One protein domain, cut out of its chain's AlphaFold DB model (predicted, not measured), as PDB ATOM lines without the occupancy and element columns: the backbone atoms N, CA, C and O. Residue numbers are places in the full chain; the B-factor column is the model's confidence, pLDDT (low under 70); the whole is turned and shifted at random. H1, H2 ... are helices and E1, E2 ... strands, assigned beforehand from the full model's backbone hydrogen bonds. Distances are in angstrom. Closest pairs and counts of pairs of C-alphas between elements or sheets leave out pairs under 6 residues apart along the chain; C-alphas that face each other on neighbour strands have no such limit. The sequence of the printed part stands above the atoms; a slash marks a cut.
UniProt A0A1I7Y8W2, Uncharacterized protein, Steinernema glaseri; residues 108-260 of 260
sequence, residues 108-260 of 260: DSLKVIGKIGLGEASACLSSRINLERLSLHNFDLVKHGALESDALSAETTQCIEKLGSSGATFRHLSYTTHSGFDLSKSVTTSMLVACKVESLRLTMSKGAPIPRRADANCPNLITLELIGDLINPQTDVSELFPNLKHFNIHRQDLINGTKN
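This is residues 108 to 260 of the 260 residues of an uncharacterized protein of Steinernema glaseri (UniProt A0A1I7Y8W2). The chain is wound in stacked turns, a short solenoid: six parallel strands, E1 to E6, stand side by side in one curled, twisted sheet, and the chain returns between them over one face, leaving the other face bare. On the return side, H1 and H3 each touch H2, which lies farther out and is not on the sheet; farther on, the return from E4 to E5 is a long stretch with no named helix, and the one from E5 to E6 has the small H4. The 153 printed residues hold four named helices and six named strands in the order E1 H1 E2 H2 E3 H3 E4 E5 H4 E6, a mixed class with under half of the residues in named elements. The whole is compact, with a radius of gyration of the C-alphas of 14.7 A and spans of 42 by 40 by 29 A.

The strands are E1, residues 112 to 117, from C-alpha 112 at (-33.173, 10.198, -14.234); E2, 130 to 137, 19.0 A; E3, 169 to 177, 21.0 A; E4, 199 to 204; E5, 223 to 228; and E6, 246 to 250, ending with C-alpha 250 at (-55.007, 6.665, -4.559). E2 bends by 73 degrees at residue 133 and E3 by 78 degrees at residue 172. The helices are H1, 118 to 124; H2, 150 to 165, 22.5 A long; H3, 186 to 194; and H4, 237 to 240.

E1 and E6 are the edge strands. Among the backbone pairs within hydrogen-bond range between neighbour strands are N 135 and O 113 of E1 and E2 at 2.8 A, N 134 and O 172 of E2 and E3 at 2.8 A, N 173 and O 199 of E3 and E4 at 2.8 A, N 202 and O 225 of E4 and E5 at 2.8 A, and N 250 and O 226 of E5 and E6 at 2.8 A. Four strand-helix-strand units, each two parallel neighbour strands with a helix between, have right-handed crossovers: E1, H1, E2; E2, H2, E3; E3, H3, E4; and E5, H4, E6. H1 is on the sheet at a height of 6.0 A. H3 only grazes it, with residues 192 to 194. H2 is not on the sheet; its residues 156 to 163 alone touch H1, the closest C-alphas being those of Ser 122 and Leu 163, 5.3 A apart. H2 touches H3 at a shallow tilt of 27 degrees, the same way, with the C-alphas of Gly 164 and Met 191 closest at 3.8 A. H4 touches no helix and is only just not on the sheet, with 4 pairs of C-alphas within 10 A. Each O i to N i+4 pair is within hydrogen-bond range in H1, H2 and H3; H4 is too short for one.

The C-alphas of Arg 128 and Asn 260, the two farthest apart, are 43.9 A apart. The printed part has no cut and ends at the chain's last residue. The links E2 to H2 and E4 to E5 are long. The mean pLDDT of the printed part is 88.2; residues 211 to 215 and 255 to 260 are under 70.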
ATOM      1  N   ASP A 108     -22.686   6.541 -16.710       96.69
ATOM      2  CA  ASP A 108     -22.007   7.187 -15.584       96.69
ATOM      3  C   ASP A 108     -22.591   8.573 -15.244       96.69
ATOM      4  O   ASP A 108     -22.416   9.072 -14.130       96.69
ATOM      5  N   SER A 109     -23.275   9.224 -16.195       97.50
ATOM      6  CA  SER A 109     -23.819  10.578 -16.021       97.50
ATOM      7  C   SER A 109     -25.314  10.612 -15.714       97.50
ATOM      8  O   SER A 109     -25.782  11.586 -15.118       97.50
ATOM      9  N   LEU A 110     -26.057   9.571 -16.099       98.25
ATOM     10  CA  LEU A 110     -27.506   9.512 -15.930       98.25
ATOM     11  C   LEU A 110     -27.911   9.552 -14.452       98.25
ATOM     12  O   LEU A 110     -27.319   8.908 -13.585       98.25
ATOM     13  N   LYS A 111     -28.962  10.324 -14.176       98.50
ATOM     14  CA  LYS A 111     -29.608  10.454 -12.863       98.50
ATOM     15  C   LYS A 111     -31.096  10.162 -12.923       98.50
ATOM     16  O   LYS A 111     -31.645   9.656 -11.947       98.50
ATOM     17  N   VAL A 112     -31.740  10.431 -14.055       98.69
ATOM     18  CA  VAL A 112     -33.173  10.198 -14.234       98.69
ATOM     19  C   VAL A 112     -33.438   9.471 -15.542       98.69
ATOM     20  O   VAL A 112     -32.991   9.901 -16.605       98.69
ATOM     21  N   ILE A 113     -34.217   8.395 -15.461       98.44
ATOM     22  CA  ILE A 113     -34.773   7.702 -16.622       98.44
ATOM     23  C   ILE A 113     -36.292   7.618 -16.453       98.44
ATOM     24  O   ILE A 113     -36.796   7.042 -15.489       98.44
ATOM     25  N   GLY A 114     -37.029   8.213 -17.386       95.94
ATOM     26  CA  GLY A 114     -38.481   8.333 -17.362       95.94
ATOM     27  C   GLY A 114     -39.179   7.416 -18.369       95.94
ATOM     28  O   GLY A 114     -38.974   7.569 -19.570       95.94
ATOM     29  N   LYS A 115     -40.076   6.548 -17.880       91.31
ATOM     30  CA  LYS A 115     -41.069   5.763 -18.643       91.31
ATOM     31  C   LYS A 115     -40.482   4.941 -19.801       91.31
ATOM     32  O   LYS A 115     -40.954   5.021 -20.940       91.31
ATOM     33  N   ILE A 116     -39.463   4.142 -19.499       95.38
ATOM     34  CA  ILE A 116     -38.934   3.139 -20.434       95.38
ATOM     35  C   ILE A 116     -39.576   1.765 -20.202       95.38
ATOM     36  O   ILE A 116     -40.195   1.517 -19.164       95.38
ATOM     37  N   GLY A 117     -39.429   0.873 -21.177       95.19
ATOM     38  CA  GLY A 117     -39.867  -0.512 -21.070       95.19
ATOM     39  C   GLY A 117     -39.032  -1.325 -20.081       95.19
ATOM     40  O   GLY A 117     -37.837  -1.083 -19.909       95.19
ATOM     41  N   LEU A 118     -39.649  -2.312 -19.436       95.94
ATOM     42  CA  LEU A 118     -38.964  -3.224 -18.525       95.94
ATOM     43  C   LEU A 118     -37.958  -4.094 -19.293       95.94
ATOM     44  O   LEU A 118     -36.856  -4.329 -18.797       95.94
ATOM     45  N   GLY A 119     -38.302  -4.521 -20.510       94.94
ATOM     46  CA  GLY A 119     -37.388  -5.242 -21.390       94.94
ATOM     47  C   GLY A 119     -36.181  -4.387 -21.768       94.94
ATOM     48  O   GLY A 119     -35.049  -4.855 -21.672       94.94
ATOM     49  N   GLU A 120     -36.406  -3.113 -22.099       95.69
ATOM     50  CA  GLU A 120     -35.341  -2.138 -22.392       95.69
ATOM     51  C   GLU A 120     -34.408  -1.947 -21.188       95.69
ATOM     52  O   GLU A 120     -33.189  -2.024 -21.332       95.69
ATOM     53  N   ALA A 121     -34.973  -1.753 -19.994       97.12
ATOM     54  CA  ALA A 121     -34.214  -1.591 -18.757       97.12
ATOM     55  C   ALA A 121     -33.379  -2.839 -18.432       97.12
ATOM     56  O   ALA A 121     -32.192  -2.731 -18.131       97.12
ATOM     57  N   SER A 122     -33.976  -4.029 -18.561       96.12
ATOM     58  CA  SER A 122     -33.296  -5.306 -18.306       96.12
ATOM     59  C   SER A 122     -32.122  -5.578 -19.255       96.12
ATOM     60  O   SER A 122     -31.265  -6.402 -18.941       96.12
ATOM     61  N   ALA A 123     -32.086  -4.902 -20.409       95.81
ATOM     62  CA  ALA A 123     -31.049  -5.065 -21.417       95.81
ATOM     63  C   ALA A 123     -29.833  -4.145 -21.212       95.81
ATOM     64  O   ALA A 123     -28.773  -4.473 -21.730       95.81
ATOM     65  N   CYS A 124     -29.971  -3.017 -20.499       95.94
ATOM     66  CA  CYS A 124     -28.911  -1.996 -20.396       95.94
ATOM     67  C   CYS A 124     -28.480  -1.628 -18.975       95.94
ATOM     68  O   CYS A 124     -27.384  -1.092 -18.787       95.94
ATOM     69  N   LEU A 125     -29.335  -1.834 -17.972       97.06
ATOM     70  CA  LEU A 125     -28.990  -1.452 -16.609       97.06
ATOM     71  C   LEU A 125     -27.880  -2.365 -16.083       97.06
ATOM     72  O   LEU A 125     -27.897  -3.576 -16.282       97.06
ATOM     73  N   SER A 126     -26.883  -1.751 -15.451       97.06
ATOM     74  CA  SER A 126     -25.675  -2.405 -14.945       97.06
ATOM     75  C   SER A 126     -25.147  -1.667 -13.716       97.06
ATOM     76  O   SER A 126     -25.629  -0.585 -13.380       97.06
ATOM     77  N   SER A 127     -24.104  -2.199 -13.081       97.44
ATOM     78  CA  SER A 127     -23.453  -1.603 -11.904       97.44
ATOM     79  C   SER A 127     -22.890  -0.191 -12.103       97.44
ATOM     80  O   SER A 127     -22.619   0.499 -11.123       97.44
ATOM     81  N   ARG A 128     -22.741   0.271 -13.352       97.62
ATOM     82  CA  ARG A 128     -22.361   1.659 -13.672       97.62
ATOM     83  C   ARG A 128     -23.490   2.661 -13.427       97.62
ATOM     84  O   ARG A 128     -23.231   3.846 -13.250       97.62
ATOM     85  N   ILE A 129     -24.738   2.197 -13.413       97.81
ATOM     86  CA  ILE A 129     -25.918   3.048 -13.289       97.81
ATOM     87  C   ILE A 129     -26.246   3.303 -11.812       97.81
ATOM     88  O   ILE A 129     -26.534   2.382 -11.041       97.81
ATOM     89  N   ASN A 130     -26.293   4.584 -11.444       98.06
ATOM     90  CA  ASN A 130     -26.785   5.056 -10.150       98.06
ATOM     91  C   ASN A 130     -27.729   6.247 -10.352       98.06
ATOM     92  O   ASN A 130     -27.284   7.386 -10.559       98.06
ATOM     93  N   LEU A 131     -29.030   5.952 -10.314       98.62
ATOM     94  CA  LEU A 131     -30.099   6.903 -10.593       98.62
ATOM     95  C   LEU A 131     -30.715   7.444  -9.305       98.62
ATOM     96  O   LEU A 131     -30.893   6.761  -8.298       98.62
ATOM     97  N   GLU A 132     -31.166   8.682  -9.384       98.62
ATOM     98  CA  GLU A 132     -32.096   9.237  -8.413       98.62
ATOM     99  C   GLU A 132     -33.494   8.663  -8.668       98.62
ATOM    100  O   GLU A 132     -34.178   8.248  -7.733       98.62
ATOM    101  N   ARG A 133     -33.906   8.572  -9.940       98.69
ATOM    102  CA  ARG A 133     -35.246   8.115 -10.320       98.69
ATOM    103  C   ARG A 133     -35.244   7.247 -11.574       98.69
ATOM    104  O   ARG A 133     -34.702   7.631 -12.608       98.69
ATOM    105  N   LEU A 134     -35.958   6.130 -11.491       98.62
ATOM    106  CA  LEU A 134     -36.267   5.242 -12.600       98.62
ATOM    107  C   LEU A 134     -37.786   5.099 -12.731       98.62
ATOM    108  O   LEU A 134     -38.484   4.842 -11.752       98.62
ATOM    109  N   SER A 135     -38.309   5.248 -13.944       97.88
ATOM    110  CA  SER A 135     -39.705   4.952 -14.249       97.88
ATOM    111  C   SER A 135     -39.813   3.909 -15.356       97.88
ATOM    112  O   SER A 135     -39.266   4.094 -16.443       97.88
ATOM    113  N   LEU A 136     -40.527   2.824 -15.056       96.31
ATOM    114  CA  LEU A 136     -40.659   1.631 -15.888       96.31
ATOM    115  C   LEU A 136     -42.122   1.306 -16.188       96.31
ATOM    116  O   LEU A 136     -43.033   1.687 -15.448       96.31
ATOM    117  N   HIS A 137     -42.327   0.510 -17.231       94.19
ATOM    118  CA  HIS A 137     -43.557  -0.235 -17.466       94.19
ATOM    119  C   HIS A 137     -43.250  -1.584 -18.125       94.19
ATOM    120  O   HIS A 137     -42.263  -1.679 -18.839       94.19
ATOM    121  N   ASN A 138     -44.099  -2.605 -17.994       93.12
ATOM    122  CA  ASN A 138     -43.940  -3.872 -18.742       93.12
ATOM    123  C   ASN A 138     -44.726  -3.925 -20.060       93.12
ATOM    124  O   ASN A 138     -44.787  -4.970 -20.705       93.12
ATOM    125  N   PHE A 139     -45.353  -2.822 -20.475       91.50
ATOM    126  CA  PHE A 139     -46.170  -2.811 -21.688       91.50
ATOM    127  C   PHE A 139     -45.387  -3.134 -22.961       91.50
ATOM    128  O   PHE A 139     -45.987  -3.569 -23.936       91.50
ATOM    129  N   ASP A 140     -44.070  -2.944 -22.973       91.69
ATOM    130  CA  ASP A 140     -43.176  -3.338 -24.064       91.69
ATOM    131  C   ASP A 140     -43.067  -4.861 -24.244       91.69
ATOM    132  O   ASP A 140     -42.761  -5.309 -25.347       91.69
ATOM    133  N   LEU A 141     -43.379  -5.641 -23.203       92.00
ATOM    134  CA  LEU A 141     -43.373  -7.109 -23.213       92.00
ATOM    135  C   LEU A 141     -44.712  -7.716 -23.672       92.00
ATOM    136  O   LEU A 141     -44.792  -8.910 -23.955       92.00
ATOM    137  N   VAL A 142     -45.781  -6.917 -23.755       90.88
ATOM    138  CA  VAL A 142     -47.121  -7.394 -24.139       90.88
ATOM    139  C   VAL A 142     -47.095  -7.923 -25.570       90.88
ATOM    140  O   VAL A 142     -46.813  -7.176 -26.502       90.88
ATOM    141  N   LYS A 143     -47.479  -9.180 -25.783       87.31
ATOM    142  CA  LYS A 143     -47.586  -9.785 -27.121       87.31
ATOM    143  C   LYS A 143     -49.052  -9.913 -27.518       87.31
ATOM    144  O   LYS A 143     -49.892 -10.260 -26.696       87.31
ATOM    145  N   HIS A 144     -49.366  -9.589 -28.773       85.06
ATOM    146  CA  HIS A 144     -50.720  -9.698 -29.342       85.06
ATOM    147  C   HIS A 144     -51.830  -8.992 -28.533       85.06
ATOM    148  O   HIS A 144     -52.974  -9.430 -28.539       85.06
ATOM    149  N   GLY A 145     -51.501  -7.910 -27.816       82.88
ATOM    150  CA  GLY A 145     -52.459  -7.180 -26.974       82.88
ATOM    151  C   GLY A 145     -52.903  -7.919 -25.704       82.88
ATOM    152  O   GLY A 145     -53.759  -7.412 -24.983       82.88
ATOM    153  N   ALA A 146     -52.323  -9.084 -25.399       87.12
ATOM    154  CA  ALA A 146     -52.642  -9.852 -24.202       87.12
ATOM    155  C   ALA A 146     -52.002  -9.207 -22.961       87.12
ATOM    156  O   ALA A 146     -50.850  -9.482 -22.622       87.12
ATOM    157  N   LEU A 147     -52.759  -8.329 -22.295       86.25
ATOM    158  CA  LEU A 147     -52.335  -7.639 -21.070       86.25
ATOM    159  C   LEU A 147     -52.227  -8.572 -19.853       86.25
ATOM    160  O   LEU A 147     -51.573  -8.215 -18.877       86.25
ATOM    161  N   GLU A 148     -52.840  -9.758 -19.919       86.88
ATOM    162  CA  GLU A 148     -52.733 -10.823 -18.920       86.88
ATOM    163  C   GLU A 148     -52.493 -12.159 -19.641       86.88
ATOM    164  O   GLU A 148     -53.302 -12.590 -20.461       86.88
ATOM    165  N   SER A 149     -51.353 -12.800 -19.378       89.44
ATOM    166  CA  SER A 149     -51.046 -14.162 -19.830       89.44
ATOM    167  C   SER A 149     -49.898 -14.751 -19.011       89.44
ATOM    168  O   SER A 149     -49.053 -14.008 -18.500       89.44
ATOM    169  N   ASP A 150     -49.822 -16.079 -18.933       89.88
ATOM    170  CA  ASP A 150     -48.717 -16.767 -18.250       89.88
ATOM    171  C   ASP A 150     -47.365 -16.445 -18.896       89.88
ATOM    172  O   ASP A 150     -46.378 -16.225 -18.196       89.88
ATOM    173  N   ALA A 151     -47.331 -16.319 -20.227       90.88
ATOM    174  CA  ALA A 151     -46.132 -15.929 -20.966       90.88
ATOM    175  C   ALA A 151     -45.646 -14.519 -20.582       90.88
ATOM    176  O   ALA A 151     -44.464 -14.340 -20.293       90.88
ATOM    177  N   LEU A 152     -46.552 -13.533 -20.515       91.38
ATOM    178  CA  LEU A 152     -46.212 -12.173 -20.076       91.38
ATOM    179  C   LEU A 152     -45.744 -12.151 -18.616       91.38
ATOM    180  O   LEU A 152     -44.802 -11.434 -18.281       91.38
ATOM    181  N   SER A 153     -46.388 -12.935 -17.748       91.12
ATOM    182  CA  SER A 153     -46.016 -13.066 -16.335       91.12
ATOM    183  C   SER A 153     -44.608 -13.647 -16.173       91.12
ATOM    184  O   SER A 153     -43.790 -13.096 -15.429       91.12
ATOM    185  N   ALA A 154     -44.292 -14.711 -16.916       92.31
ATOM    186  CA  ALA A 154     -42.974 -15.337 -16.923       92.31
ATOM    187  C   ALA A 154     -41.890 -14.387 -17.460       92.31
ATOM    188  O   ALA A 154     -40.852 -14.214 -16.823       92.31
ATOM    189  N   GLU A 155     -42.144 -13.704 -18.580       93.69
ATOM    190  CA  GLU A 155     -41.195 -12.759 -19.186       93.69
ATOM    191  C   GLU A 155     -40.971 -11.519 -18.306       93.69
ATOM    192  O   GLU A 155     -39.836 -11.075 -18.129       93.69
ATOM    193  N   THR A 156     -42.033 -11.002 -17.675       94.50
ATOM    194  CA  THR A 156     -41.937  -9.920 -16.677       94.50
ATOM    195  C   THR A 156     -41.073 -10.360 -15.496       94.50
ATOM    196  O   THR A 156     -40.167  -9.632 -15.098       94.50
ATOM    197  N   THR A 157     -41.313 -11.564 -14.969       94.38
ATOM    198  CA  THR A 157     -40.542 -12.135 -13.855       94.38
ATOM    199  C   THR A 157     -39.061 -12.232 -14.216       94.38
ATOM    200  O   THR A 157     -38.225 -11.691 -13.496       94.38
ATOM    201  N   GLN A 158     -38.737 -12.790 -15.384       95.88
ATOM    202  CA  GLN A 158     -37.360 -12.898 -15.867       95.88
ATOM    203  C   GLN A 158     -36.673 -11.527 -15.994       95.88
ATOM    204  O   GLN A 158     -35.492 -11.382 -15.670       95.88
ATOM    205  N   CYS A 159     -37.384 -10.501 -16.467       96.62
ATOM    206  CA  CYS A 159     -36.813  -9.159 -16.577       96.62
ATOM    207  C   CYS A 159     -36.573  -8.513 -15.201       96.62
ATOM    208  O   CYS A 159     -35.563  -7.832 -15.025       96.62
ATOM    209  N   ILE A 160     -37.453  -8.747 -14.220       96.62
ATOM    210  CA  ILE A 160     -37.261  -8.285 -12.836       96.62
ATOM    211  C   ILE A 160     -36.050  -8.985 -12.197       96.62
ATOM    212  O   ILE A 160     -35.238  -8.314 -11.562       96.62
ATOM    213  N   GLU A 161     -35.869 -10.294 -12.411       96.44
ATOM    214  CA  GLU A 161     -34.690 -11.043 -11.931       96.44
ATOM    215  C   GLU A 161     -33.387 -10.487 -12.508       96.44
ATOM    216  O   GLU A 161     -32.426 -10.239 -11.772       96.44
ATOM    217  N   LYS A 162     -33.361 -10.244 -13.825       97.19
ATOM    218  CA  LYS A 162     -32.214  -9.626 -14.505       97.19
ATOM    219  C   LYS A 162     -31.905  -8.247 -13.939       97.19
ATOM    220  O   LYS A 162     -30.745  -7.951 -13.671       97.19
ATOM    221  N   LEU A 163     -32.932  -7.426 -13.715       96.81
ATOM    222  CA  LEU A 163     -32.758  -6.103 -13.126       96.81
ATOM    223  C   LEU A 163     -32.179  -6.193 -11.708       96.81
ATOM    224  O   LEU A 163     -31.212  -5.497 -11.410       96.81
ATOM    225  N   GLY A 164     -32.694  -7.099 -10.872       97.00
ATOM    226  CA  GLY A 164     -32.166  -7.343  -9.526       97.00
ATOM    227  C   GLY A 164     -30.713  -7.827  -9.520       97.00
ATOM    228  O   GLY A 164     -29.952  -7.492  -8.618       97.00
ATOM    229  N   SER A 165     -30.299  -8.548 -10.563       97.44
ATOM    230  CA  SER A 165     -28.931  -9.059 -10.719       97.44
ATOM    231  C   SER A 165     -27.982  -8.087 -11.435       97.44
ATOM    232  O   SER A 165     -26.788  -8.361 -11.538       97.44
ATOM    233  N   SER A 166     -28.481  -6.956 -11.941       97.44
ATOM    234  CA  SER A 166     -27.699  -6.025 -12.770       97.44
ATOM    235  C   SER A 166     -26.630  -5.237 -12.003       97.44
ATOM    236  O   SER A 166     -25.678  -4.730 -12.598       97.44
ATOM    237  N   GLY A 167     -26.805  -5.083 -10.688       97.88
ATOM    238  CA  GLY A 167     -26.004  -4.189  -9.850       97.88
ATOM    239  C   GLY A 167     -26.354  -2.703  -9.988       97.88
ATOM    240  O   GLY A 167     -25.745  -1.885  -9.299       97.88
ATOM    241  N   ALA A 168     -27.312  -2.336 -10.847       98.25
ATOM    242  CA  ALA A 168     -27.796  -0.963 -10.947       98.25
ATOM    243  C   ALA A 168     -28.482  -0.529  -9.647       98.25
ATOM    244  O   ALA A 168     -29.100  -1.336  -8.955       98.25
ATOM    245  N   THR A 169     -28.415   0.764  -9.331       98.44
ATOM    246  CA  THR A 169     -29.091   1.325  -8.152       98.44
ATOM    247  C   THR A 169     -29.993   2.487  -8.526       98.44
ATOM    248  O   THR A 169     -29.673   3.274  -9.423       98.44
ATOM    249  N   PHE A 170     -31.138   2.591  -7.854       98.25
ATOM    250  CA  PHE A 170     -32.065   3.705  -8.025       98.25
ATOM    251  C   PHE A 170     -32.922   3.920  -6.778       98.25
ATOM    252  O   PHE A 170     -33.565   2.995  -6.291       98.25
ATOM    253  N   ARG A 171     -32.961   5.158  -6.269       98.19
ATOM    254  CA  ARG A 171     -33.678   5.468  -5.014       98.19
ATOM    255  C   ARG A 171     -35.193   5.472  -5.184       98.19
ATOM    256  O   ARG A 171     -35.910   4.936  -4.343       98.19
ATOM    257  N   HIS A 172     -35.674   6.069  -6.274       98.56
ATOM    258  CA  HIS A 172     -37.098   6.169  -6.580       98.56
ATOM    259  C   HIS A 172     -37.455   5.303  -7.790       98.56
ATOM    260  O   HIS A 172     -36.991   5.576  -8.899       98.56
ATOM    261  N   LEU A 173     -38.326   4.312  -7.600       98.44
ATOM    262  CA  LEU A 173     -38.911   3.509  -8.671       98.44
ATOM    263  C   LEU A 173     -40.384   3.882  -8.870       98.44
ATOM    264  O   LEU A 173     -41.194   3.764  -7.956       98.44
ATOM    265  N   SER A 174     -40.750   4.280 -10.087       97.81
ATOM    266  CA  SER A 174     -42.147   4.398 -10.514       97.81
ATOM    267  C   SER A 174     -42.456   3.320 -11.542       97.81
ATOM    268  O   SER A 174     -41.933   3.368 -12.652       97.81
ATOM    269  N   TYR A 175     -43.334   2.380 -11.221       95.94
ATOM    270  CA  TYR A 175     -43.659   1.258 -12.095       95.94
ATOM    271  C   TYR A 175     -45.130   1.293 -12.514       95.94
ATOM    272  O   TYR A 175     -46.023   1.339 -11.667       95.94
ATOM    273  N   THR A 176     -45.391   1.269 -13.821       93.62
ATOM    274  CA  THR A 176     -46.748   1.231 -14.381       93.62
ATOM    275  C   THR A 176     -47.016  -0.107 -15.065       93.62
ATOM    276  O   THR A 176     -46.242  -0.539 -15.913       93.62
ATOM    277  N   THR A 177     -48.129  -0.761 -14.745       91.38
ATOM    278  CA  THR A 177     -48.538  -2.017 -15.395       91.38
ATOM    279  C   THR A 177     -50.056  -2.154 -15.448       91.38
ATOM    280  O   THR A 177     -50.775  -1.458 -14.736       91.38
ATOM    281  N   HIS A 178     -50.559  -3.065 -16.278       87.00
ATOM    282  CA  HIS A 178     -51.946  -3.507 -16.175       87.00
ATOM    283  C   HIS A 178     -52.161  -4.334 -14.895       87.00
ATOM    284  O   HIS A 178     -53.004  -3.977 -14.075       87.00
ATOM    285  N   SER A 179     -51.349  -5.379 -14.696       83.38
ATOM    286  CA  SER A 179     -51.312  -6.232 -13.499       83.38
ATOM    287  C   SER A 179     -49.908  -6.849 -13.302       83.38
ATOM    288  O   SER A 179     -48.994  -6.610 -14.093       83.38
ATOM    289  N   GLY A 180     -49.681  -7.604 -12.222       76.12
ATOM    290  CA  GLY A 180     -48.495  -8.473 -12.111       76.12
ATOM    291  C   GLY A 180     -47.233  -7.897 -11.452       76.12
ATOM    292  O   GLY A 180     -46.215  -8.586 -11.448       76.12
ATOM    293  N   PHE A 181     -47.277  -6.700 -10.855       85.75
ATOM    294  CA  PHE A 181     -46.223  -6.249  -9.933       85.75
ATOM    295  C   PHE A 181     -46.635  -6.575  -8.493       85.75
ATOM    296  O   PHE A 181     -47.380  -5.829  -7.862       85.75
ATOM    297  N   ASP A 182     -46.201  -7.739  -8.018       86.12
ATOM    298  CA  ASP A 182     -46.622  -8.331  -6.748       86.12
ATOM    299  C   ASP A 182     -45.471  -8.298  -5.734       86.12
ATOM    300  O   ASP A 182     -44.406  -8.878  -5.973       86.12
ATOM    301  N   LEU A 183     -45.691  -7.604  -4.615       86.81
ATOM    302  CA  LEU A 183     -44.718  -7.420  -3.543       86.81
ATOM    303  C   LEU A 183     -44.607  -8.632  -2.610       86.81
ATOM    304  O   LEU A 183     -43.683  -8.654  -1.806       86.81
ATOM    305  N   SER A 184     -45.467  -9.654  -2.711       79.88
ATOM    306  CA  SER A 184     -45.227 -10.918  -1.995       79.88
ATOM    307  C   SER A 184     -44.257 -11.842  -2.719       79.88
ATOM    308  O   SER A 184     -43.787 -12.818  -2.137       79.88
ATOM    309  N   LYS A 185     -43.978 -11.599  -4.004       84.88
ATOM    310  CA  LYS A 185     -43.060 -12.450  -4.762       84.88
ATOM    311  C   LYS A 185     -41.614 -12.120  -4.404       84.88
ATOM    312  O   LYS A 185     -41.184 -10.974  -4.542       84.88
ATOM    313  N   SER A 186     -40.848 -13.150  -4.044       86.06
ATOM    314  CA  SER A 186     -39.432 -13.034  -3.672       86.06
ATOM    315  C   SER A 186     -38.586 -12.352  -4.746       86.06
ATOM    316  O   SER A 186     -37.704 -11.568  -4.420       86.06
ATOM    317  N   VAL A 187     -38.873 -12.594  -6.026       92.00
ATOM    318  CA  VAL A 187     -38.204 -11.930  -7.153       92.00
ATOM    319  C   VAL A 187     -38.344 -10.406  -7.104       92.00
ATOM    320  O   VAL A 187     -37.359  -9.685  -7.270       92.00
ATOM    321  N   THR A 188     -39.551  -9.904  -6.837       92.25
ATOM    322  CA  THR A 188     -39.840  -8.468  -6.800       92.25
ATOM    323  C   THR A 188     -39.116  -7.822  -5.630       92.25
ATOM    324  O   THR A 188     -38.418  -6.828  -5.808       92.25
ATOM    325  N   THR A 189     -39.241  -8.402  -4.437       91.38
ATOM    326  CA  THR A 189     -38.613  -7.866  -3.225       91.38
ATOM    327  C   THR A 189     -37.093  -7.955  -3.295       91.38
ATOM    328  O   THR A 189     -36.415  -6.978  -2.982       91.38
ATOM    329  N   SER A 190     -36.547  -9.055  -3.822       93.69
ATOM    330  CA  SER A 190     -35.106  -9.204  -4.056       93.69
ATOM    331  C   SER A 190     -34.581  -8.141  -5.019       93.69
ATOM    332  O   SER A 190     -33.543  -7.543  -4.747       93.69
ATOM    333  N   MET A 191     -35.310  -7.842  -6.103       96.50
ATOM    334  CA  MET A 191     -34.941  -6.761  -7.023       96.50
ATOM    335  C   MET A 191     -34.952  -5.396  -6.329       96.50
ATOM    336  O   MET A 191     -33.981  -4.651  -6.453       96.50
ATOM    337  N   LEU A 192     -36.000  -5.080  -5.558       96.25
ATOM    338  CA  LEU A 192     -36.099  -3.809  -4.829       96.25
ATOM    339  C   LEU A 192     -34.952  -3.636  -3.822       96.25
ATOM    340  O   LEU A 192     -34.379  -2.549  -3.713       96.25
ATOM    341  N   VAL A 193     -34.589  -4.708  -3.114       95.50
ATOM    342  CA  VAL A 193     -33.470  -4.709  -2.164       95.50
ATOM    343  C   VAL A 193     -32.136  -4.549  -2.881       95.50
ATOM    344  O   VAL A 193     -31.368  -3.655  -2.521       95.50
ATOM    345  N   ALA A 194     -31.874  -5.355  -3.912       96.75
ATOM    346  CA  ALA A 194     -30.623  -5.315  -4.666       96.75
ATOM    347  C   ALA A 194     -30.392  -3.949  -5.332       96.75
ATOM    348  O   ALA A 194     -29.282  -3.417  -5.286       96.75
ATOM    349  N   CYS A 195     -31.456  -3.333  -5.858       97.69
ATOM    350  CA  CYS A 195     -31.400  -2.014  -6.491       97.69
ATOM    351  C   CYS A 195     -31.438  -0.840  -5.493       97.69
ATOM    352  O   CYS A 195     -31.357   0.315  -5.915       97.69
ATOM    353  N   LYS A 196     -31.533  -1.115  -4.182       97.25
ATOM    354  CA  LYS A 196     -31.588  -0.119  -3.093       97.25
ATOM    355  C   LYS A 196     -32.741   0.882  -3.231       97.25
ATOM    356  O   LYS A 196     -32.562   2.081  -3.032       97.25
ATOM    357  N   VAL A 197     -33.927   0.383  -3.576       97.88
ATOM    358  CA  VAL A 197     -35.121   1.220  -3.733       97.88
ATOM    359  C   VAL A 197     -35.620   1.695  -2.371       97.88
ATOM    360  O   VAL A 197     -35.948   0.886  -1.504       97.88
ATOM    361  N   GLU A 198     -35.720   3.012  -2.210       97.81
ATOM    362  CA  GLU A 198     -36.215   3.677  -0.997       97.81
ATOM    363  C   GLU A 198     -37.668   4.140  -1.143       97.81
ATOM    364  O   GLU A 198     -38.403   4.293  -0.166       97.81
ATOM    365  N   SER A 199     -38.105   4.369  -2.375       98.12
ATOM    366  CA  SER A 199     -39.421   4.908  -2.685       98.12
ATOM    367  C   SER A 199     -39.993   4.205  -3.901       98.12
ATOM    368  O   SER A 199     -39.378   4.185  -4.969       98.12
ATOM    369  N   LEU A 200     -41.182   3.637  -3.729       97.19
ATOM    370  CA  LEU A 200     -41.885   2.889  -4.754       97.19
ATOM    371  C   LEU A 200     -43.248   3.521  -5.024       97.19
ATOM    372  O   LEU A 200     -44.078   3.636  -4.127       97.19
ATOM    373  N   ARG A 201     -43.496   3.872  -6.284       96.31
ATOM    374  CA  ARG A 201     -44.820   4.232  -6.790       96.31
ATOM    375  C   ARG A 201     -45.284   3.164  -7.766       96.31
ATOM    376  O   ARG A 201     -44.677   2.992  -8.822       96.31
ATOM    377  N   LEU A 202     -46.371   2.478  -7.445       94.50
ATOM    378  CA  LEU A 202     -47.008   1.498  -8.319       94.50
ATOM    379  C   LEU A 202     -48.285   2.089  -8.895       94.50
ATOM    380  O   LEU A 202     -49.173   2.505  -8.161       94.50
ATOM    381  N   THR A 203     -48.382   2.130 -10.219       93.31
ATOM    382  CA  THR A 203     -49.610   2.504 -10.929       93.31
ATOM    383  C   THR A 203     -50.129   1.285 -11.675       93.31
ATOM    384  O   THR A 203     -49.474   0.803 -12.598       93.31
ATOM    385  N   MET A 204     -51.276   0.759 -11.257       90.44
ATOM    386  CA  MET A 204     -51.795  -0.525 -11.725       90.44
ATOM    387  C   MET A 204     -53.270  -0.418 -12.096       90.44
ATOM    388  O   MET A 204     -54.061   0.127 -11.335       90.44
ATOM    389  N   SER A 205     -53.665  -0.957 -13.250       85.25
ATOM    390  CA  SER A 205     -55.085  -0.976 -13.640       85.25
ATOM    391  C   SER A 205     -55.895  -2.004 -12.860       85.25
ATOM    392  O   SER A 205     -57.100  -1.834 -12.714       85.25
ATOM    393  N   LYS A 206     -55.249  -3.081 -12.403       83.81
ATOM    394  CA  LYS A 206     -55.890  -4.206 -11.727       83.81
ATOM    395  C   LYS A 206     -54.891  -4.942 -10.835       83.81
ATOM    396  O   LYS A 206     -53.701  -5.021 -11.141       83.81
ATOM    397  N   GLY A 207     -55.401  -5.563  -9.773       80.50
ATOM    398  CA  GLY A 207     -54.683  -6.558  -8.975       80.50
ATOM    399  C   GLY A 207     -54.581  -6.205  -7.495       80.50
ATOM    400  O   GLY A 207     -55.199  -5.259  -7.007       80.50
ATOM    401  N   ALA A 208     -53.788  -7.002  -6.783       80.81
ATOM    402  CA  ALA A 208     -53.451  -6.803  -5.381       80.81
ATOM    403  C   ALA A 208     -51.918  -6.775  -5.262       80.81
ATOM    404  O   ALA A 208     -51.312  -7.842  -5.197       80.81
ATOM    405  N   PRO A 209     -51.272  -5.593  -5.273       78.00
ATOM    406  CA  PRO A 209     -49.813  -5.505  -5.165       78.00
ATOM    407  C   PRO A 209     -49.291  -6.021  -3.820       78.00
ATOM    408  O   PRO A 209     -48.120  -6.362  -3.718       78.00
ATOM    409  N   ILE A 210     -50.156  -6.076  -2.801       81.19
ATOM    410  CA  ILE A 210     -49.884  -6.654  -1.485       81.19
ATOM    411  C   ILE A 210     -50.977  -7.698  -1.189       81.19
ATOM    412  O   ILE A 210     -52.063  -7.330  -0.728       81.19
ATOM    413  N   PRO A 211     -50.757  -8.987  -1.495       68.81
ATOM    414  CA  PRO A 211     -51.721 -10.040  -1.187       68.81
ATOM    415  C   PRO A 211     -51.716 -10.414   0.310       68.81
ATOM    416  O   PRO A 211     -50.786 -10.111   1.048       68.81
ATOM    417  N   ARG A 212     -52.771 -11.115   0.758       63.97
ATOM    418  CA  ARG A 212     -53.088 -11.441   2.173       63.97
ATOM    419  C   ARG A 212     -51.990 -12.142   2.993       63.97
ATOM    420  O   ARG A 212     -52.084 -12.160   4.214       63.97
ATOM    421  N   ARG A 213     -51.025 -12.800   2.351       61.72
ATOM    422  CA  ARG A 213     -49.951 -13.580   2.995       61.72
ATOM    423  C   ARG A 213     -48.615 -13.218   2.357       61.72
ATOM    424  O   ARG A 213     -47.990 -14.049   1.705       61.72
ATOM    425  N   ALA A 214     -48.266 -11.942   2.420       64.50
ATOM    426  CA  ALA A 214     -46.985 -11.485   1.919       64.50
ATOM    427  C   ALA A 214     -45.911 -11.709   2.988       64.50
ATOM    428  O   ALA A 214     -46.056 -11.220   4.097       64.50
ATOM    429  N   ASP A 215     -44.823 -12.382   2.623       66.31
ATOM    430  CA  ASP A 215     -43.563 -12.350   3.373       66.31
ATOM    431  C   ASP A 215     -42.625 -11.358   2.669       66.31
ATOM    432  O   ASP A 215     -41.546 -11.697   2.174       66.31
ATOM    433  N   ALA A 216     -43.103 -10.122   2.507       71.88
ATOM    434  CA  ALA A 216     -42.314  -9.079   1.874       71.88
ATOM    435  C   ALA A 216     -41.222  -8.621   2.847       71.88
ATOM    436  O   ALA A 216     -41.497  -8.343   4.006       71.88
ATOM    437  N   ASN A 217     -39.978  -8.535   2.376       77.31
ATOM    438  CA  ASN A 217     -38.879  -7.977   3.158       77.31
ATOM    439  C   ASN A 217     -38.098  -6.984   2.299       77.31
ATOM    440  O   ASN A 217     -37.132  -7.339   1.623       77.31
ATOM    441  N   CYS A 218     -38.548  -5.731   2.311       85.06
ATOM    442  CA  CYS A 218     -37.877  -4.621   1.639       85.06
ATOM    443  C   CYS A 218     -37.397  -3.605   2.686       85.06
ATOM    444  O   CYS A 218     -38.024  -2.555   2.834       85.06
ATOM    445  N   PRO A 219     -36.295  -3.869   3.414       86.38
ATOM    446  CA  PRO A 219     -35.847  -3.012   4.513       86.38
ATOM    447  C   PRO A 219     -35.460  -1.603   4.052       86.38
ATOM    448  O   PRO A 219     -35.494  -0.669   4.844       86.38
ATOM    449  N   ASN A 220     -35.113  -1.423   2.778       91.88
ATOM    450  CA  ASN A 220     -34.767  -0.109   2.244       91.88
ATOM    451  C   ASN A 220     -36.003   0.767   1.980       91.88
ATOM    452  O   ASN A 220     -35.855   1.978   1.853       91.88
ATOM    453  N   LEU A 221     -37.207   0.187   1.886       94.12
ATOM    454  CA  LEU A 221     -38.401   0.900   1.442       94.12
ATOM    455  C   LEU A 221     -38.961   1.805   2.550       94.12
ATOM    456  O   LEU A 221     -39.401   1.336   3.595       94.12
ATOM    457  N   ILE A 222     -38.981   3.111   2.284       95.88
ATOM    458  CA  ILE A 222     -39.436   4.170   3.199       95.88
ATOM    459  C   ILE A 222     -40.774   4.757   2.740       95.88
ATOM    460  O   ILE A 222     -41.588   5.172   3.565       95.88
ATOM    461  N   THR A 223     -41.008   4.814   1.426       96.25
ATOM    462  CA  THR A 223     -42.234   5.371   0.837       96.25
ATOM    463  C   THR A 223     -42.869   4.390  -0.134       96.25
ATOM    464  O   THR A 223     -42.198   3.910  -1.049       96.25
ATOM    465  N   LEU A 224     -44.171   4.155   0.015       94.19
ATOM    466  CA  LEU A 224     -44.970   3.334  -0.884       94.19
ATOM    467  C   LEU A 224     -46.239   4.084  -1.299       94.19
ATOM    468  O   LEU A 224     -47.055   4.470  -0.466       94.19
ATOM    469  N   GLU A 225     -46.409   4.266  -2.601       94.38
ATOM    470  CA  GLU A 225     -47.593   4.872  -3.201       94.38
ATOM    471  C   GLU A 225     -48.245   3.870  -4.157       94.38
ATOM    472  O   GLU A 225     -47.610   3.385  -5.095       94.38
ATOM    473  N   LEU A 226     -49.515   3.557  -3.923       92.50
ATOM    474  CA  LEU A 226     -50.315   2.659  -4.749       92.50
ATOM    475  C   LEU A 226     -51.398   3.465  -5.463       92.50
ATOM    476  O   LEU A 226     -52.186   4.150  -4.819       92.50
ATOM    477  N   ILE A 227     -51.452   3.386  -6.789       91.19
ATOM    478  CA  ILE A 227     -52.386   4.157  -7.612       91.19
ATOM    479  C   ILE A 227     -53.140   3.227  -8.554       91.19
ATOM    480  O   ILE A 227     -52.520   2.439  -9.271       91.19
ATOM    481  N   GLY A 228     -54.461   3.373  -8.601       87.56
ATOM    482  CA  GLY A 228     -55.325   2.665  -9.543       87.56
ATOM    483  C   GLY A 228     -56.554   2.044  -8.888       87.56
ATOM    484  O   GLY A 228     -56.875   2.355  -7.740       87.56
ATOM    485  N   ASP A 229     -57.235   1.154  -9.606       81.75
ATOM    486  CA  ASP A 229     -58.359   0.375  -9.070       81.75
ATOM    487  C   ASP A 229     -57.845  -0.896  -8.373       81.75
ATOM    488  O   ASP A 229     -57.977  -2.027  -8.843       81.75
ATOM    489  N   LEU A 230     -57.117  -0.672  -7.277       81.25
ATOM    490  CA  LEU A 230     -56.395  -1.707  -6.548       81.25
ATOM    491  C   LEU A 230     -57.224  -2.273  -5.399       81.25
ATOM    492  O   LEU A 230     -57.928  -1.551  -4.686       81.25
ATOM    493  N   ILE A 231     -57.068  -3.574  -5.162       78.00
ATOM    494  CA  ILE A 231     -57.588  -4.203  -3.949       78.00
ATOM    495  C   ILE A 231     -56.761  -3.686  -2.768       78.00
ATOM    496  O   ILE A 231     -55.535  -3.813  -2.763       78.00
ATOM    497  N   ASN A 232     -57.436  -3.107  -1.770       76.12
ATOM    498  CA  ASN A 232     -56.779  -2.624  -0.557       76.12
ATOM    499  C   ASN A 232     -55.996  -3.767   0.121       76.12
ATOM    500  O   ASN A 232     -56.513  -4.891   0.186       76.12
ATOM    501  N   PRO A 233     -54.798  -3.490   0.669       76.81
ATOM    502  CA  PRO A 233     -54.082  -4.459   1.485       76.81
ATOM    503  C   PRO A 233     -54.973  -4.914   2.641       76.81
ATOM    504  O   PRO A 233     -55.673  -4.105   3.249       76.81
ATOM    505  N   GLN A 234     -54.966  -6.212   2.923       71.75
ATOM    506  CA  GLN A 234     -55.723  -6.783   4.045       71.75
ATOM    507  C   GLN A 234     -54.843  -7.124   5.250       71.75
ATOM    508  O   GLN A 234     -55.355  -7.573   6.270       71.75
ATOM    509  N   THR A 235     -53.539  -6.918   5.109       71.50
ATOM    510  CA  THR A 235     -52.516  -7.116   6.134       71.50
ATOM    511  C   THR A 235     -51.991  -5.748   6.549       71.50
ATOM    512  O   THR A 235     -52.015  -4.816   5.736       71.50
ATOM    513  N   ASP A 236     -51.522  -5.619   7.789       74.19
ATOM    514  CA  ASP A 236     -50.854  -4.400   8.227       74.19
ATOM    515  C   ASP A 236     -49.581  -4.190   7.395       74.19
ATOM    516  O   ASP A 236     -48.645  -4.988   7.403       74.19
ATOM    517  N   VAL A 237     -49.566  -3.110   6.617       80.12
ATOM    518  CA  VAL A 237     -48.467  -2.785   5.704       80.12
ATOM    519  C   VAL A 237     -47.179  -2.491   6.485       80.12
ATOM    520  O   VAL A 237     -46.089  -2.709   5.958       80.12
ATOM    521  N   SER A 238     -47.288  -2.050   7.742       74.44
ATOM    522  CA  SER A 238     -46.132  -1.791   8.605       74.44
ATOM    523  C   SER A 238     -45.415  -3.072   9.053       74.44
ATOM    524  O   SER A 238     -44.195  -3.054   9.200       74.44
ATOM    525  N   GLU A 239     -46.128  -4.200   9.168       75.12
ATOM    526  CA  GLU A 239     -45.519  -5.511   9.449       75.12
ATOM    527  C   GLU A 239     -44.692  -6.019   8.256       75.12
ATOM    528  O   GLU A 239     -43.661  -6.663   8.434       75.12
ATOM    529  N   LEU A 240     -45.119  -5.692   7.031       77.50
ATOM    530  CA  LEU A 240     -44.466  -6.104   5.781       77.50
ATOM    531  C   LEU A 240     -43.268  -5.223   5.407       77.50
ATOM    532  O   LEU A 240     -42.349  -5.646   4.706       77.50
ATOM    533  N   PHE A 241     -43.289  -3.964   5.837       85.75
ATOM    534  CA  PHE A 241     -42.280  -2.972   5.495       85.75
ATOM    535  C   PHE A 241     -41.877  -2.213   6.763       85.75
ATOM    536  O   PHE A 241     -42.375  -1.113   7.008       85.75
ATOM    537  N   PRO A 242     -40.950  -2.761   7.571       83.38
ATOM    538  CA  PRO A 242     -40.681  -2.260   8.922       83.38
ATOM    539  C   PRO A 242     -40.144  -0.822   8.960       83.38
ATOM    540  O   PRO A 242     -40.262  -0.141   9.973       83.38
ATOM    541  N   ASN A 243     -39.561  -0.342   7.857       90.19
ATOM    542  CA  ASN A 243     -39.010   1.011   7.738       90.19
ATOM    543  C   ASN A 243     -39.927   1.985   6.976       90.19
ATOM    544  O   ASN A 243     -39.521   3.119   6.694       90.19
ATOM    545  N   LEU A 244     -41.153   1.570   6.641       91.25
ATOM    546  CA  LEU A 244     -42.097   2.385   5.888       91.25
ATOM    547  C   LEU A 244     -42.605   3.552   6.741       91.25
ATOM    548  O   LEU A 244     -43.227   3.364   7.782       91.25
ATOM    549  N   LYS A 245     -42.357   4.778   6.277       92.06
ATOM    550  CA  LYS A 245     -42.800   6.019   6.936       92.06
ATOM    551  C   LYS A 245     -44.002   6.648   6.249       92.06
ATOM    552  O   LYS A 245     -44.779   7.355   6.885       92.06
ATOM    553  N   HIS A 246     -44.134   6.421   4.945       92.56
ATOM    554  CA  HIS A 246     -45.179   7.019   4.126       92.56
ATOM    555  C   HIS A 246     -45.859   5.948   3.283       92.56
ATOM    556  O   HIS A 246     -45.214   5.294   2.461       92.56
ATOM    557  N   PHE A 247     -47.168   5.803   3.473       91.44
ATOM    558  CA  PHE A 247     -48.001   4.889   2.711       91.44
ATOM    559  C   PHE A 247     -49.254   5.601   2.216       91.44
ATOM    560  O   PHE A 247     -50.042   6.087   3.024       91.44
ATOM    561  N   ASN A 248     -49.438   5.643   0.897       90.50
ATOM    562  CA  ASN A 248     -50.601   6.261   0.268       90.50
ATOM    563  C   ASN A 248     -51.255   5.298  -0.725       90.50
ATOM    564  O   ASN A 248     -50.570   4.627  -1.499       90.50
ATOM    565  N   ILE A 249     -52.589   5.283  -0.740       88.94
ATOM    566  CA  ILE A 249     -53.392   4.609  -1.763       88.94
ATOM    567  C   ILE A 249     -54.287   5.655  -2.425       88.94
ATOM    568  O   ILE A 249     -55.096   6.301  -1.759       88.94
ATOM    569  N   HIS A 250     -54.178   5.788  -3.743       88.25
ATOM    570  CA  HIS A 250     -55.007   6.665  -4.559       88.25
ATOM    571  C   HIS A 250     -55.857   5.825  -5.508       88.25
ATOM    572  O   HIS A 250     -55.344   5.198  -6.436       88.25
ATOM    573  N   ARG A 251     -57.178   5.831  -5.303       83.62
ATOM    574  CA  ARG A 251     -58.093   5.225  -6.272       83.62
ATOM    575  C   ARG A 251     -58.178   6.105  -7.506       83.62
ATOM    576  O   ARG A 251     -58.556   7.269  -7.421       83.62
ATOM    577  N   GLN A 252     -57.822   5.537  -8.648       81.06
ATOM    578  CA  GLN A 252     -57.882   6.220  -9.930       81.06
ATOM    579  C   GLN A 252     -58.343   5.236 -11.000       81.06
ATOM    580  O   GLN A 252     -57.713   4.201 -11.204       81.06
ATOM    581  N   ASP A 253     -59.419   5.575 -11.708       71.19
ATOM    582  CA  ASP A 253     -59.784   4.869 -12.932       71.19
ATOM    583  C   ASP A 253     -58.762   5.260 -14.012       71.19
ATOM    584  O   ASP A 253     -58.755   6.379 -14.526       71.19
ATOM    585  N   LEU A 254     -57.829   4.350 -14.299       70.88
ATOM    586  CA  LEU A 254     -56.752   4.591 -15.261       70.88
ATOM    587  C   LEU A 254     -57.244   4.589 -16.718       70.88
ATOM    588  O   LEU A 254     -56.481   4.974 -17.604       70.88
ATOM    589  N   ILE A 255     -58.487   4.162 -16.970       62.31
ATOM    590  CA  ILE A 255     -59.107   4.140 -18.299       62.31
ATOM    591  C   ILE A 255     -59.892   5.436 -18.533       62.31
ATOM    592  O   ILE A 255     -59.777   6.029 -19.604       62.31
ATOM    593  N   ASN A 256     -60.647   5.902 -17.533       52.53
ATOM    594  CA  ASN A 256     -61.559   7.046 -17.676       52.53
ATOM    595  C   ASN A 256     -61.102   8.333 -16.959       52.53
ATOM    596  O   ASN A 256     -61.770   9.359 -17.072       52.53
ATOM    597  N   GLY A 257     -59.972   8.313 -16.247       51.91
ATOM    598  CA  GLY A 257     -59.534   9.418 -15.389       51.91
ATOM    599  C   GLY A 257     -60.259   9.438 -14.037       51.91
ATOM    600  O   GLY A 257     -61.197   8.678 -13.808       51.91
ATOM    601  N   THR A 258     -59.798  10.277 -13.103       40.66
ATOM    602  CA  THR A 258     -60.354  10.380 -11.742       40.66
ATOM    603  C   THR A 258     -61.868  10.595 -11.786       40.66
ATOM    604  O   THR A 258     -62.339  11.630 -12.253       40.66
ATOM    605  N   LYS A 259     -62.635   9.631 -11.268       40.12
ATOM    606  CA  LYS A 259     -64.003   9.902 -10.826       40.12
ATOM    607  C   LYS A 259     -63.884  10.635  -9.493       40.12
ATOM    608  O   LYS A 259     -63.319  10.071  -8.556       40.12
ATOM    609  N   ASN A 260     -64.309  11.898  -9.480       35.78
ATOM    610  CA  ASN A 260     -64.458  12.691  -8.260       35.78
ATOM    611  C   ASN A 260     -65.381  11.988  -7.263       35.78
ATOM    612  O   ASN A 260     -66.377  11.387  -7.729       35.78
TER     613      ASN A 260